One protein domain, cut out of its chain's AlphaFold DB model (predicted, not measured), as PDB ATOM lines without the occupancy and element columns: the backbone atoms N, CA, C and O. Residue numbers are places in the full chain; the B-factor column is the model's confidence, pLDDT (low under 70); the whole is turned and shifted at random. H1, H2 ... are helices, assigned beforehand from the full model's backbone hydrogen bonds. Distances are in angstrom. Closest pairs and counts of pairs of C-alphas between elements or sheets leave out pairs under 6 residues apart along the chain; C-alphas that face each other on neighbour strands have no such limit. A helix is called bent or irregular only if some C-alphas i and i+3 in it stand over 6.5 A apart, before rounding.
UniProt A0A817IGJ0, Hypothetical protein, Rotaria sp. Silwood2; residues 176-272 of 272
ATOM      1  N   PHE A 176     208.407 216.952 182.305       69.06
ATOM      2  CA  PHE A 176     208.125 215.538 182.592       69.06
ATOM      3  C   PHE A 176     209.035 214.603 181.777       69.06
ATOM      4  O   PHE A 176     208.638 214.104 180.719       69.06
ATOM      5  N   PRO A 177     210.263 214.317 182.251       71.75
ATOM      6  CA  PRO A 177     211.210 213.478 181.515       71.75
ATOM      7  C   PRO A 177     210.703 212.042 181.305       71.75
ATOM      8  O   PRO A 177     211.032 211.418 180.296       71.75
ATOM      9  N   THR A 178     209.859 211.534 182.208       76.31
ATOM     10  CA  THR A 178     209.252 210.195 182.134       76.31
ATOM     11  C   THR A 178     208.184 210.073 181.040       76.31
ATOM     12  O   THR A 178     208.058 209.012 180.437       76.31
ATOM     13  N   ALA A 179     207.476 211.157 180.701       72.50
ATOM     14  CA  ALA A 179     206.422 211.157 179.677       72.50
ATOM     15  C   ALA A 179     206.955 211.313 178.236       72.50
ATOM     16  O   ALA A 179     206.220 211.161 177.259       72.50
ATOM     17  N   ARG A 180     208.252 211.602 178.065       71.94
ATOM     18  CA  ARG A 180     208.841 211.916 176.753       71.94
ATOM     19  C   ARG A 180     208.854 210.735 175.783       71.94
ATOM     20  O   ARG A 180     208.645 210.916 174.585       71.94
ATOM     21  N   LEU A 181     209.178 209.548 176.285       75.56
ATOM     22  CA  LEU A 181     209.317 208.335 175.483       75.56
ATOM     23  C   LEU A 181     207.955 207.810 174.982       75.56
ATOM     24  O   LEU A 181     207.834 207.630 173.767       75.56
ATOM     25  N   PRO A 182     206.913 207.663 175.829       76.00
ATOM     26  CA  PRO A 182     205.601 207.219 175.359       76.00
ATOM     27  C   PRO A 182     204.962 208.198 174.369       76.00
ATOM     28  O   PRO A 182     204.422 207.756 173.359       76.00
ATOM     29  N   LEU A 183     205.110 209.516 174.563       76.44
ATOM     30  CA  LEU A 183     204.546 210.498 173.629       76.44
ATOM     31  C   LEU A 183     205.200 210.438 172.238       76.44
ATOM     32  O   LEU A 183     204.523 210.589 171.221       76.44
ATOM     33  N   LYS A 184     206.514 210.179 172.165       80.31
ATOM     34  CA  LYS A 184     207.203 209.974 170.879       80.31
ATOM     35  C   LYS A 184     206.707 208.724 170.160       80.31
ATOM     36  O   LYS A 184     206.460 208.789 168.960       80.31
ATOM     37  N   ILE A 185     206.557 207.613 170.884       79.69
ATOM     38  CA  ILE A 185     206.031 206.361 170.322       79.69
ATOM     39  C   ILE A 185     204.600 206.576 169.823       79.69
ATOM     40  O   ILE A 185     204.303 206.232 168.684       79.69
ATOM     41  N   TYR A 186     203.752 207.218 170.630       81.81
ATOM     42  CA  TYR A 186     202.382 207.577 170.262       81.81
ATOM     43  C   TYR A 186     202.335 208.401 168.971       81.81
ATOM     44  O   TYR A 186     201.560 208.111 168.067       81.81
ATOM     45  N   SER A 187     203.197 209.412 168.863       80.81
ATOM     46  CA  SER A 187     203.246 210.291 167.698       80.81
ATOM     47  C   SER A 187     203.639 209.519 166.431       80.81
ATOM     48  O   SER A 187     202.964 209.634 165.408       80.81
ATOM     49  N   ILE A 188     204.681 208.680 166.498       82.62
ATOM     50  CA  ILE A 188     205.087 207.816 165.374       82.62
ATOM     51  C   ILE A 188     203.951 206.866 164.991       82.62
ATOM     52  O   ILE A 188     203.675 206.675 163.810       82.62
ATOM     53  N   PHE A 189     203.270 206.299 165.980       83.62
ATOM     54  CA  PHE A 189     202.149 205.400 165.756       83.62
ATOM     55  C   PHE A 189     200.971 206.094 165.056       83.62
ATOM     56  O   PHE A 189     200.487 205.578 164.053       83.62
ATOM     57  N   ASP A 190     200.560 207.281 165.515       83.50
ATOM     58  CA  ASP A 190     199.518 208.096 164.865       83.50
ATOM     59  C   ASP A 190     199.901 208.414 163.406       83.50
ATOM     60  O   ASP A 190     199.077 208.283 162.502       83.50
ATOM     61  N   CYS A 191     201.178 208.725 163.150       85.81
ATOM     62  CA  CYS A 191     201.702 208.930 161.796       85.81
ATOM     63  C   CYS A 191     201.532 207.689 160.909       85.81
ATOM     64  O   CYS A 191     201.000 207.779 159.803       85.81
ATOM     65  N   VAL A 192     202.003 206.530 161.384       85.62
ATOM     66  CA  VAL A 192     201.961 205.272 160.625       85.62
ATOM     67  C   VAL A 192     200.519 204.835 160.388       85.62
ATOM     68  O   VAL A 192     200.190 204.428 159.277       85.62
ATOM     69  N   ALA A 193     199.646 204.976 161.387       85.56
ATOM     70  CA  ALA A 193     198.232 204.645 161.267       85.56
ATOM     71  C   ALA A 193     197.544 205.488 160.180       85.56
ATOM     72  O   ALA A 193     196.888 204.929 159.305       85.56
ATOM     73  N   ARG A 194     197.756 206.811 160.164       86.38
ATOM     74  CA  ARG A 194     197.177 207.709 159.145       86.38
ATOM     75  C   ARG A 194     197.668 207.397 157.734       86.38
ATOM     76  O   ARG A 194     196.858 207.319 156.811       86.38
ATOM     77  N   VAL A 195     198.976 207.192 157.567       87.81
ATOM     78  CA  VAL A 195     199.566 206.815 156.269       87.81
ATOM     79  C   VAL A 195     199.044 205.448 155.816       87.81
ATOM     80  O   VAL A 195     198.694 205.284 154.651       87.81
ATOM     81  N   SER A 196     198.927 204.483 156.731       86.12
ATOM     82  CA  SER A 196     198.380 203.154 156.437       86.12
ATOM     83  C   SER A 196     196.913 203.218 156.003       86.12
ATOM     84  O   SER A 196     196.540 202.599 155.005       86.12
ATOM     85  N   THR A 197     196.077 204.011 156.683       86.38
ATOM     86  CA  THR A 197     194.676 204.222 156.283       86.38
ATOM     87  C   THR A 197     194.581 204.832 154.893       86.38
ATOM     88  O   THR A 197     193.807 204.355 154.067       86.38
ATOM     89  N   MET A 198     195.395 205.849 154.615       89.62
ATOM     90  CA  MET A 198     195.444 206.480 153.303       89.62
ATOM     91  C   MET A 198     195.828 205.478 152.205       89.62
ATOM     92  O   MET A 198     195.131 205.378 151.199       89.62
ATOM     93  N   LEU A 199     196.885 204.689 152.421       85.00
ATOM     94  CA  LEU A 199     197.307 203.643 151.486       85.00
ATOM     95  C   LEU A 199     196.220 202.583 151.284       85.00
ATOM     96  O   LEU A 199     195.948 202.199 150.149       85.00
ATOM     97  N   SER A 200     195.567 202.155 152.365       86.06
ATOM     98  CA  SER A 200     194.476 201.173 152.342       86.06
ATOM     99  C   SER A 200     193.304 201.642 151.489       86.06
ATOM    100  O   SER A 200     192.811 200.883 150.659       86.06
ATOM    101  N   ILE A 201     192.903 202.908 151.630       86.06
ATOM    102  CA  ILE A 201     191.857 203.508 150.796       86.06
ATOM    103  C   ILE A 201     192.296 203.538 149.325       86.06
ATOM    104  O   ILE A 201     191.524 203.131 148.457       86.06
ATOM    105  N   SER A 202     193.535 203.947 149.035       86.00
ATOM    106  CA  SER A 202     194.061 203.972 147.661       86.00
ATOM    107  C   SER A 202     194.111 202.582 147.017       86.00
ATOM    108  O   SER A 202     193.772 202.436 145.845       86.00
ATOM    109  N   SER A 203     194.484 201.542 147.766       81.62
ATOM    110  CA  SER A 203     194.493 200.159 147.267       81.62
ATOM    111  C   SER A 203     193.090 199.603 147.049       81.62
ATOM    112  O   SER A 203     192.853 198.964 146.027       81.62
ATOM    113  N   LEU A 204     192.145 199.883 147.951       82.19
ATOM    114  CA  LEU A 204     190.743 199.505 147.756       82.19
ATOM    115  C   LEU A 204     190.173 200.135 146.480       82.19
ATOM    116  O   LEU A 204     189.510 199.448 145.707       82.19
ATOM    117  N   LEU A 205     190.477 201.411 146.222       81.38
ATOM    118  CA  LEU A 205     190.077 202.097 144.990       81.38
ATOM    119  C   LEU A 205     190.704 201.477 143.737       81.38
ATOM    120  O   LEU A 205     190.037 201.378 142.712       81.38
ATOM    121  N   LEU A 206     191.963 201.045 143.815       77.25
ATOM    122  CA  LEU A 206     192.638 200.385 142.698       77.25
ATOM    123  C   LEU A 206     192.019 199.011 142.397       77.25
ATOM    124  O   LEU A 206     191.744 198.692 141.241       77.25
ATOM    125  N   ASN A 207     191.740 198.228 143.442       75.38
ATOM    126  CA  ASN A 207     191.101 196.922 143.308       75.38
ATOM    127  C   ASN A 207     189.681 197.040 142.745       75.38
ATOM    128  O   ASN A 207     189.310 196.221 141.915       75.38
ATOM    129  N   LEU A 208     188.914 198.078 143.108       74.00
ATOM    130  CA  LEU A 208     187.572 198.316 142.551       74.00
ATOM    131  C   LEU A 208     187.554 198.318 141.019       74.00
ATOM    132  O   LEU A 208     186.548 197.954 140.414       74.00
ATOM    133  N   TYR A 209     188.640 198.784 140.410       69.88
ATOM    134  CA  TYR A 209     188.698 199.008 138.981       69.88
ATOM    135  C   TYR A 209     189.199 197.791 138.198       69.88
ATOM    136  O   TYR A 209     188.678 197.509 137.126       69.88
ATOM    137  N   ASN A 210     190.166 197.034 138.721       66.50
ATOM    138  CA  ASN A 210     190.702 195.874 137.999       66.50
ATOM    139  C   ASN A 210     189.678 194.744 137.776       66.50
ATOM    140  O   ASN A 210     189.876 193.916 136.889       66.50
ATOM    141  N   PHE A 211     188.572 194.723 138.522       57.81
ATOM    142  CA  PHE A 211     187.508 193.726 138.397       57.81
ATOM    143  C   PHE A 211     186.306 194.246 137.593       57.81
ATOM    144  O   PHE A 211     185.160 194.160 138.030       57.81
ATOM    145  N   THR A 212     186.542 194.762 136.382       54.94
ATOM    146  CA  THR A 212     185.466 195.143 135.438       54.94
ATOM    147  C   THR A 212     184.574 193.960 135.010       54.94
ATOM    148  O   THR A 212     183.523 194.167 134.405       54.94
ATOM    149  N   GLY A 213     184.912 192.723 135.394       58.66
ATOM    150  CA  GLY A 213     183.985 191.591 135.484       58.66
ATOM    151  C   GLY A 213     183.418 191.456 136.898       58.66
ATOM    152  O   GLY A 213     183.925 190.665 137.682       58.66
ATOM    153  N   TYR A 214     182.395 192.242 137.236       52.09
ATOM    154  CA  TYR A 214     181.835 192.313 138.591       52.09
ATOM    155  C   TYR A 214     181.263 190.973 139.089       52.09
ATOM    156  O   TYR A 214     180.079 190.686 138.893       52.09
ATOM    157  N   GLU A 215     182.047 190.199 139.840       71.19
ATOM    158  CA  GLU A 215     181.471 189.292 140.828       71.19
ATOM    159  C   GLU A 215     180.943 190.120 142.008       71.19
ATOM    160  O   GLU A 215     181.597 191.023 142.534       71.19
ATOM    161  N   THR A 216     179.723 189.816 142.452       77.25
ATOM    162  CA  THR A 216     179.043 190.477 143.583       77.25
ATOM    163  C   THR A 216     179.893 190.538 144.857       77.25
ATOM    164  O   THR A 216     179.695 191.421 145.691       77.25
ATOM    165  N   VAL A 217     180.845 189.614 144.996       73.44
ATOM    166  CA  VAL A 217     181.746 189.471 146.143       73.44
ATOM    167  C   VAL A 217     182.689 190.673 146.269       73.44
ATOM    168  O   VAL A 217     182.811 191.228 147.362       73.44
ATOM    169  N   ASP A 218     183.274 191.154 145.170       71.50
ATOM    170  CA  ASP A 218     184.273 192.234 145.205       71.50
ATOM    171  C   ASP A 218     183.657 193.580 145.584       71.50
ATOM    172  O   ASP A 218     184.214 194.355 146.368       71.50
ATOM    173  N   ARG A 219     182.437 193.839 145.100       76.69
ATOM    174  CA  ARG A 219     181.681 195.039 145.478       76.69
ATOM    175  C   ARG A 219     181.339 195.028 146.970       76.69
ATOM    176  O   ARG A 219     181.438 196.067 147.624       76.69
ATOM    177  N   VAL A 220     180.947 193.872 147.514       80.38
ATOM    178  CA  VAL A 220     180.647 193.722 148.947       80.38
ATOM    179  C   VAL A 220     181.911 193.913 149.786       80.38
ATOM    180  O   VAL A 220     181.876 194.654 150.770       80.38
ATOM    181  N   LEU A 221     183.040 193.330 149.370       77.25
ATOM    182  CA  LEU A 221     184.332 193.512 150.037       77.25
ATOM    183  C   LEU A 221     184.744 194.984 150.103       77.25
ATOM    184  O   LEU A 221     185.236 195.425 151.138       77.25
ATOM    185  N   LEU A 222     184.491 195.769 149.054       75.62
ATOM    186  CA  LEU A 222     184.815 197.194 149.057       75.62
ATOM    187  C   LEU A 222     183.925 198.010 150.000       75.62
ATOM    188  O   LEU A 222     184.430 198.825 150.778       75.62
ATOM    189  N   ILE A 223     182.611 197.774 149.950       81.56
ATOM    190  CA  ILE A 223     181.646 198.466 150.815       81.56
ATOM    191  C   ILE A 223     181.950 198.185 152.287       81.56
ATOM    192  O   ILE A 223     181.788 199.078 153.111       81.56
ATOM    193  N   ILE A 224     182.418 196.979 152.621       87.69
ATOM    194  CA  ILE A 224     182.795 196.600 153.990       87.69
ATOM    195  C   ILE A 224     184.216 197.072 154.338       87.69
ATOM    196  O   ILE A 224     184.467 197.500 155.466       87.69
ATOM    197  N   GLY A 225     185.142 197.044 153.379       82.94
ATOM    198  CA  GLY A 225     186.555 197.357 153.581       82.94
ATOM    199  C   GLY A 225     186.807 198.804 153.998       82.94
ATOM    200  O   GLY A 225     187.625 199.048 154.888       82.94
ATOM    201  N   ILE A 226     186.079 199.770 153.425       83.75
ATOM    202  CA  ILE A 226     186.224 201.192 153.786       83.75
ATOM    203  C   ILE A 226     185.799 201.443 155.251       83.75
ATOM    204  O   ILE A 226     186.633 201.927 156.024       83.75
ATOM    205  N   PRO A 227     184.575 201.080 155.696       88.62
ATOM    206  CA  PRO A 227     184.177 201.169 157.099       88.62
ATOM    207  C   PRO A 227     185.105 200.402 158.035       88.62
ATOM    208  O   PRO A 227     185.442 200.919 159.095       88.62
ATOM    209  N   LEU A 228     185.548 199.198 157.652       87.62
ATOM    210  CA  LEU A 228     186.451 198.400 158.478       87.62
ATOM    211  C   LEU A 228     187.800 199.103 158.670       87.62
ATOM    212  O   LEU A 228     188.320 199.119 159.781       87.62
ATOM    213  N   THR A 229     188.333 199.746 157.629       86.12
ATOM    214  CA  THR A 229     189.575 200.532 157.709       86.12
ATOM    215  C   THR A 229     189.400 201.766 158.599       86.12
ATOM    216  O   THR A 229     190.288 202.097 159.385       86.12
ATOM    217  N   LEU A 230     188.245 202.438 158.529       85.38
ATOM    218  CA  LEU A 230     187.927 203.568 159.411       85.38
ATOM    219  C   LEU A 230     187.753 203.125 160.868       85.38
ATOM    220  O   LEU A 230     188.246 203.792 161.779       85.38
ATOM    221  N   LEU A 231     187.102 201.984 161.094       89.56
ATOM    222  CA  LEU A 231     186.959 201.372 162.413       89.56
ATOM    223  C   LEU A 231     188.333 200.971 162.958       89.56
ATOM    224  O   LEU A 231     188.634 201.257 164.115       89.56
ATOM    225  N   TRP A 232     189.198 200.401 162.115       88.25
ATOM    226  CA  TRP A 232     190.584 200.078 162.449       88.25
ATOM    227  C   TRP A 232     191.370 201.318 162.879       88.25
ATOM    228  O   TRP A 232     191.988 201.313 163.942       88.25
ATOM    229  N   LEU A 233     191.276 202.421 162.132       84.88
ATOM    230  CA  LEU A 233     191.883 203.698 162.520       84.88
ATOM    231  C   LEU A 233     191.335 204.199 163.867       84.88
ATOM    232  O   LEU A 233     192.105 204.605 164.738       84.88
ATOM    233  N   GLY A 234     190.015 204.137 164.058       86.44
ATOM    234  CA  GLY A 234     189.361 204.516 165.310       86.44
ATOM    235  C   GLY A 234     189.843 203.688 166.501       86.44
ATOM    236  O   GLY A 234     190.150 204.247 167.554       86.44
ATOM    237  N   MET A 235     189.990 202.371 166.322       87.88
ATOM    238  CA  MET A 235     190.577 201.479 167.322       87.88
ATOM    239  C   MET A 235     192.037 201.825 167.599       87.88
ATOM    240  O   MET A 235     192.413 201.886 168.764       87.88
ATOM    241  N   GLY A 236     192.838 202.114 166.571       83.81
ATOM    242  CA  GLY A 236     194.223 202.555 166.739       83.81
ATOM    243  C   GLY A 236     194.318 203.808 167.610       83.81
ATOM    244  O   GLY A 236     195.052 203.826 168.598       83.81
ATOM    245  N   ILE A 237     193.505 204.829 167.318       80.75
ATOM    246  CA  ILE A 237     193.435 206.063 168.117       80.75
ATOM    247  C   ILE A 237     192.953 205.766 169.546       80.75
ATOM    248  O   ILE A 237     193.502 206.306 170.508       80.75
ATOM    249  N   GLY A 238     191.947 204.902 169.701       83.56
ATOM    250  CA  GLY A 238     191.406 204.496 170.999       83.56
ATOM    251  C   GLY A 238     192.429 203.759 171.866       83.56
ATOM    252  O   GLY A 238     192.646 204.137 173.013       83.56
ATOM    253  N   MET A 239     193.119 202.762 171.309       83.56
ATOM    254  CA  MET A 239     194.184 202.018 171.992       83.56
ATOM    255  C   MET A 239     195.326 202.936 172.411       83.56
ATOM    256  O   MET A 239     195.845 202.820 173.519       83.56
ATOM    257  N   ALA A 240     195.675 203.887 171.548       76.75
ATOM    258  CA  ALA A 240     196.715 204.855 171.829       76.75
ATOM    259  C   ALA A 240     196.315 205.824 172.967       76.75
ATOM    260  O   ALA A 240     197.180 206.262 173.719       76.75
ATOM    261  N   ARG A 241     195.014 206.109 173.154       80.06
ATOM    262  CA  ARG A 241     194.491 206.869 174.311       80.06
ATOM    263  C   ARG A 241     194.443 206.069 175.610       80.06
ATOM    264  O   ARG A 241     194.509 206.666 176.676       80.06
ATOM    265  N   LEU A 242     194.311 204.748 175.531       84.31
ATOM    266  CA  LEU A 242     194.306 203.867 176.703       84.31
ATOM    267  C   LEU A 242     195.716 203.590 177.252       84.31
ATOM    268  O   LEU A 242     195.845 202.837 178.212       84.31
ATOM    269  N   GLU A 243     196.762 204.147 176.625       82.38
ATOM    270  CA  GLU A 243     198.179 203.975 176.989       82.38
ATOM    271  C   GLU A 243     198.618 202.503 177.153       82.38
ATOM    272  O   GLU A 243     199.612 202.192 177.809       82.38
ATOM    273  N   ASN A 244     197.902 201.562 176.526       83.69
ATOM    274  CA  ASN A 244     198.220 200.143 176.621       83.69
ATOM    275  C   ASN A 244     199.250 199.747 175.553       83.69
ATOM    276  O   ASN A 244     198.914 199.471 174.399       83.69
ATOM    277  N   TYR A 245     200.516 199.678 175.967       82.69
ATOM    278  CA  TYR A 245     201.657 199.359 175.103       82.69
ATOM    279  C   TYR A 245     201.520 198.033 174.345       82.69
ATOM    280  O   TYR A 245     201.945 197.944 173.194       82.69
ATOM    281  N   ILE A 246     200.922 197.010 174.965       88.62
ATOM    282  CA  ILE A 246     200.781 195.683 174.351       88.62
ATOM    283  C   ILE A 246     199.811 195.764 173.169       88.62
ATOM    284  O   ILE A 246     200.135 195.303 172.076       88.62
ATOM    285  N   LEU A 247     198.658 196.411 173.363       85.94
ATOM    286  CA  LEU A 247     197.658 196.617 172.311       85.94
ATOM    287  C   LEU A 247     198.215 197.446 171.149       85.94
ATOM    288  O   LEU A 247     198.047 197.065 169.993       85.94
ATOM    289  N   VAL A 248     198.936 198.529 171.450       84.25
ATOM    290  CA  VAL A 248     199.594 199.369 170.434       84.25
ATOM    291  C   VAL A 248     200.620 198.560 169.629       84.25
ATOM    292  O   VAL A 248     200.676 198.686 168.408       84.25
ATOM    293  N   CYS A 249     201.395 197.689 170.283       86.62
ATOM    294  CA  CYS A 249     202.374 196.833 169.613       86.62
ATOM    295  C   CYS A 249     201.705 195.800 168.688       86.62
ATOM    296  O   CYS A 249     202.108 195.656 167.534       86.62
ATOM    297  N   ILE A 250     200.638 195.137 169.152       89.81
ATOM    298  CA  ILE A 250     199.852 194.196 168.335       89.81
ATOM    299  C   ILE A 250     199.247 194.917 167.126       89.81
ATOM    300  O   ILE A 250     199.365 194.436 166.000       89.81
ATOM    301  N   PHE A 251     198.643 196.087 167.341       87.62
ATOM    302  CA  PHE A 251     198.072 196.896 166.268       87.62
ATOM    303  C   PHE A 251     199.128 197.298 165.236       87.62
ATOM    304  O   PHE A 251     198.875 197.254 164.032       87.62
ATOM    305  N   TYR A 252     200.319 197.678 165.699       84.75
ATOM    306  CA  TYR A 252     201.429 198.050 164.831       84.75
ATOM    307  C   TYR A 252     201.900 196.870 163.973       84.75
ATOM    308  O   TYR A 252     202.049 197.018 162.760       84.75
ATOM    309  N   LEU A 253     202.062 195.686 164.572       89.69
ATOM    310  CA  LEU A 253     202.407 194.469 163.836       89.69
ATOM    311  C   LEU A 253     201.343 194.130 162.786       89.69
ATOM    312  O   LEU A 253     201.693 193.885 161.633       89.69
ATOM    313  N   LEU A 254     200.054 194.193 163.135       88.19
ATOM    314  CA  LEU A 254     198.970 193.977 162.169       88.19
ATOM    315  C   LEU A 254     198.974 195.020 161.041       88.19
ATOM    316  O   LEU A 254     198.770 194.676 159.879       88.19
ATOM    317  N   SER A 255     199.265 196.282 161.361       83.56
ATOM    318  CA  SER A 255     199.347 197.361 160.369       83.56
ATOM    319  C   SER A 255     200.519 197.168 159.397       83.56
ATOM    320  O   SER A 255     200.403 197.504 158.220       83.56
ATOM    321  N   LEU A 256     201.636 196.582 159.849       82.88
ATOM    322  CA  LEU A 256     202.744 196.198 158.967       82.88
ATOM    323  C   LEU A 256     202.354 195.070 158.006       82.88
ATOM    324  O   LEU A 256     202.702 195.137 156.827       82.88
ATOM    325  N   PHE A 257     201.599 194.066 158.467       85.44
ATOM    326  CA  PHE A 257     201.061 193.027 157.579       85.44
ATOM    327  C   PHE A 257     200.137 193.615 156.512       85.44
ATOM    328  O   PHE A 257     200.227 193.234 155.345       85.44
ATOM    329  N   GLN A 258     199.304 194.588 156.888       79.94
ATOM    330  CA  GLN A 258     198.438 195.298 155.950       79.94
ATOM    331  C   GLN A 258     199.247 196.051 154.885       79.94
ATOM    332  O   GLN A 258     198.948 195.927 153.701       79.94
ATOM    333  N   LEU A 259     200.314 196.759 155.276       76.44
ATOM    334  CA  LEU A 259     201.235 197.408 154.335       76.44
ATOM    335  C   LEU A 259     201.904 196.402 153.383       76.44
ATOM    336  O   LEU A 259     202.025 196.678 152.192       76.44
ATOM    337  N   GLY A 260     202.302 195.231 153.889       79.06
ATOM    338  CA  GLY A 260     202.878 194.156 153.075       79.06
ATOM    339  C   GLY A 260     201.894 193.602 152.041       79.06
ATOM    340  O   GLY A 260     202.232 193.501 150.862       79.06
ATOM    341  N   PHE A 261     200.659 193.312 152.462       79.06
ATOM    342  CA  PHE A 261     199.583 192.882 151.561       79.06
ATOM    343  C   PHE A 261     199.300 193.927 150.476       79.06
ATOM    344  O   PHE A 261     199.122 193.596 149.306       79.06
ATOM    345  N   LEU A 262     199.322 195.204 150.853       69.44
ATOM    346  CA  LEU A 262     199.084 196.314 149.943       69.44
ATOM    347  C   LEU A 262     200.194 196.464 148.898       69.44
ATOM    348  O   LEU A 262     199.911 196.668 147.718       69.44
ATOM    349  N   GLY A 263     201.453 196.306 149.314       73.31
ATOM    350  CA  GLY A 263     202.597 196.264 148.405       73.31
ATOM    351  C   GLY A 263     202.509 195.103 147.412       73.31
ATOM    352  O   GLY A 263     202.781 195.291 146.227       73.31
ATOM    353  N   TYR A 264     202.062 193.929 147.870       78.69
ATOM    354  CA  TYR A 264     201.817 192.777 147.001       78.69
ATOM    355  C   TYR A 264     200.687 193.039 145.993       78.69
ATOM    356  O   TYR A 264     200.869 192.805 144.802       78.69
ATOM    357  N   SER A 265     199.552 193.586 146.440       70.50
ATOM    358  CA  SER A 265     198.436 193.954 145.558       70.50
ATOM    359  C   SER A 265     198.875 194.960 144.488       70.50
ATOM    360  O   SER A 265     198.616 194.738 143.307       70.50
ATOM    361  N   LEU A 266     199.623 196.004 144.862       66.38
ATOM    362  CA  LEU A 266     200.174 196.977 143.912       66.38
ATOM    363  C   LEU A 266     201.107 196.342 142.883       66.38
ATOM    364  O   LEU A 266     201.040 196.692 141.705       66.38
ATOM    365  N   TYR A 267     201.971 195.425 143.320       76.38
ATOM    366  CA  TYR A 267     202.863 194.700 142.424       76.38
ATOM    367  C   TYR A 267     202.068 193.903 141.386       76.38
ATOM    368  O   TYR A 267     202.328 194.030 140.193       76.38
ATOM    369  N   THR A 268     201.048 193.161 141.818       72.56
ATOM    370  CA  THR A 268     200.197 192.389 140.907       72.56
ATOM    371  C   THR A 268     199.473 193.291 139.909       72.56
ATOM    372  O   THR A 268     199.487 192.993 138.726       72.56
ATOM    373  N   VAL A 269     198.909 194.424 140.344       64.06
ATOM    374  CA  VAL A 269     198.211 195.352 139.432       64.06
ATOM    375  C   VAL A 269     199.151 196.025 138.426       64.06
ATOM    376  O   VAL A 269     198.741 196.327 137.310       64.06
ATOM    377  N   CYS A 270     200.395 196.318 138.808       61.28
ATOM    378  CA  CYS A 270     201.313 197.043 137.927       61.28
ATOM    379  C   CYS A 270     202.047 196.145 136.922       61.28
ATOM    380  O   CYS A 270     202.517 196.661 135.908       61.28
ATOM    381  N   PHE A 271     202.214 194.854 137.221       61.12
ATOM    382  CA  PHE A 271     203.085 193.953 136.454       61.12
ATOM    383  C   PHE A 271     202.368 192.778 135.776       61.12
ATOM    384  O   PHE A 271     203.017 192.068 135.007       61.12
ATOM    385  N   VAL A 272     201.075 192.575 136.038       51.41
ATOM    386  CA  VAL A 272     200.221 191.594 135.345       51.41
ATOM    387  C   VAL A 272     199.275 192.334 134.414       51.41
ATOM    388  O   VAL A 272     199.210 191.934 133.232       51.41
TER     389      VAL A 272
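AT A GLANCE: This is residues 176 to 272 of the 272 residues of the protein "Hypothetical protein" of Rotaria sp. Silwood2 (UniProt A0A817IGJ0). Three long helices make a splayed up-and-down bundle, with H1 and H2 side by side as a nearly antiparallel hairpin and H3 slanting past H1. H2 and H3 form a narrow V, in contact near the link that joins them and spread toward their other ends, while the first turns of H1, residues 177 to 181, stick out beyond the bundle with residue 176. The printed part has 97 residues with three named helices, in the order H1, H2, H3, and no named strand; its class is all helix. It is a loose rod with a radius of gyration of the C-alphas of 16.1 A, spanning 58 by 26 by 17 A.

IN THESE COORDINATES: H1, residues 177 to 210, is the longest helix; it begins at C-alpha 177 at (211.210, 213.478, 181.515) and measures 51.2 A from first to last C-alpha. It is irregular, but only just: C-alphas 178 and 181 are 6.9 A apart. H2, residues 216 to 241, begins at C-alpha 216 at (179.043, 190.477, 143.583) and measures 38.1 A. H2 has a kink of 26 degrees near residue 226; it is neither bent nor irregular, but only just, with C-alphas 223 and 226 6.1 A apart. H3, residues 245 to 271, measures 39.1 A and ends at C-alpha 271 at (203.085, 193.953, 136.454).

HOW THE PARTS SIT: H1 and H2 touch and form a helical hairpin, running opposite ways at a shallow tilt of 7 degrees. Their closest C-alphas are those of Thr 197 and Thr 229, 6.5 A apart. H2 and H3 form a second helical hairpin, running opposite ways at a shallow tilt of 33 degrees, only just short of steep. They touch with residues 236 to 240 of H2 and 247 to 251 of H3 alone, and their closest C-alphas, those of Met 239 and Val 248, are 6.2 A apart. H1 and H3 touch and run the same way at a shallow tilt of 30 degrees. Their closest C-alphas are those of Ser 203 and Leu 262, 6.6 A apart. In H3 every O i to N i+4 pair is within hydrogen-bond range, against 27 of 30 in H1 and 21 of 22 in H2.

THE WHOLE: The C-alphas farthest apart are those of Phe 176 and Gly 213, 58.1 A. Residues 176 to 181 and residues 212 to 217 stand free; without them the body spans 43 by 25 by 16 A. The links H1 to H2 and H2 to H3 are both tight, with 5 and 3 residues. The printed part has no cut and ends at residue 272, the chain's last residue. The mean pLDDT of the printed part is 79.1, with values under 70 at residue 176, residues 209 to 214, residues 262 and 266, and residues 269 to 272.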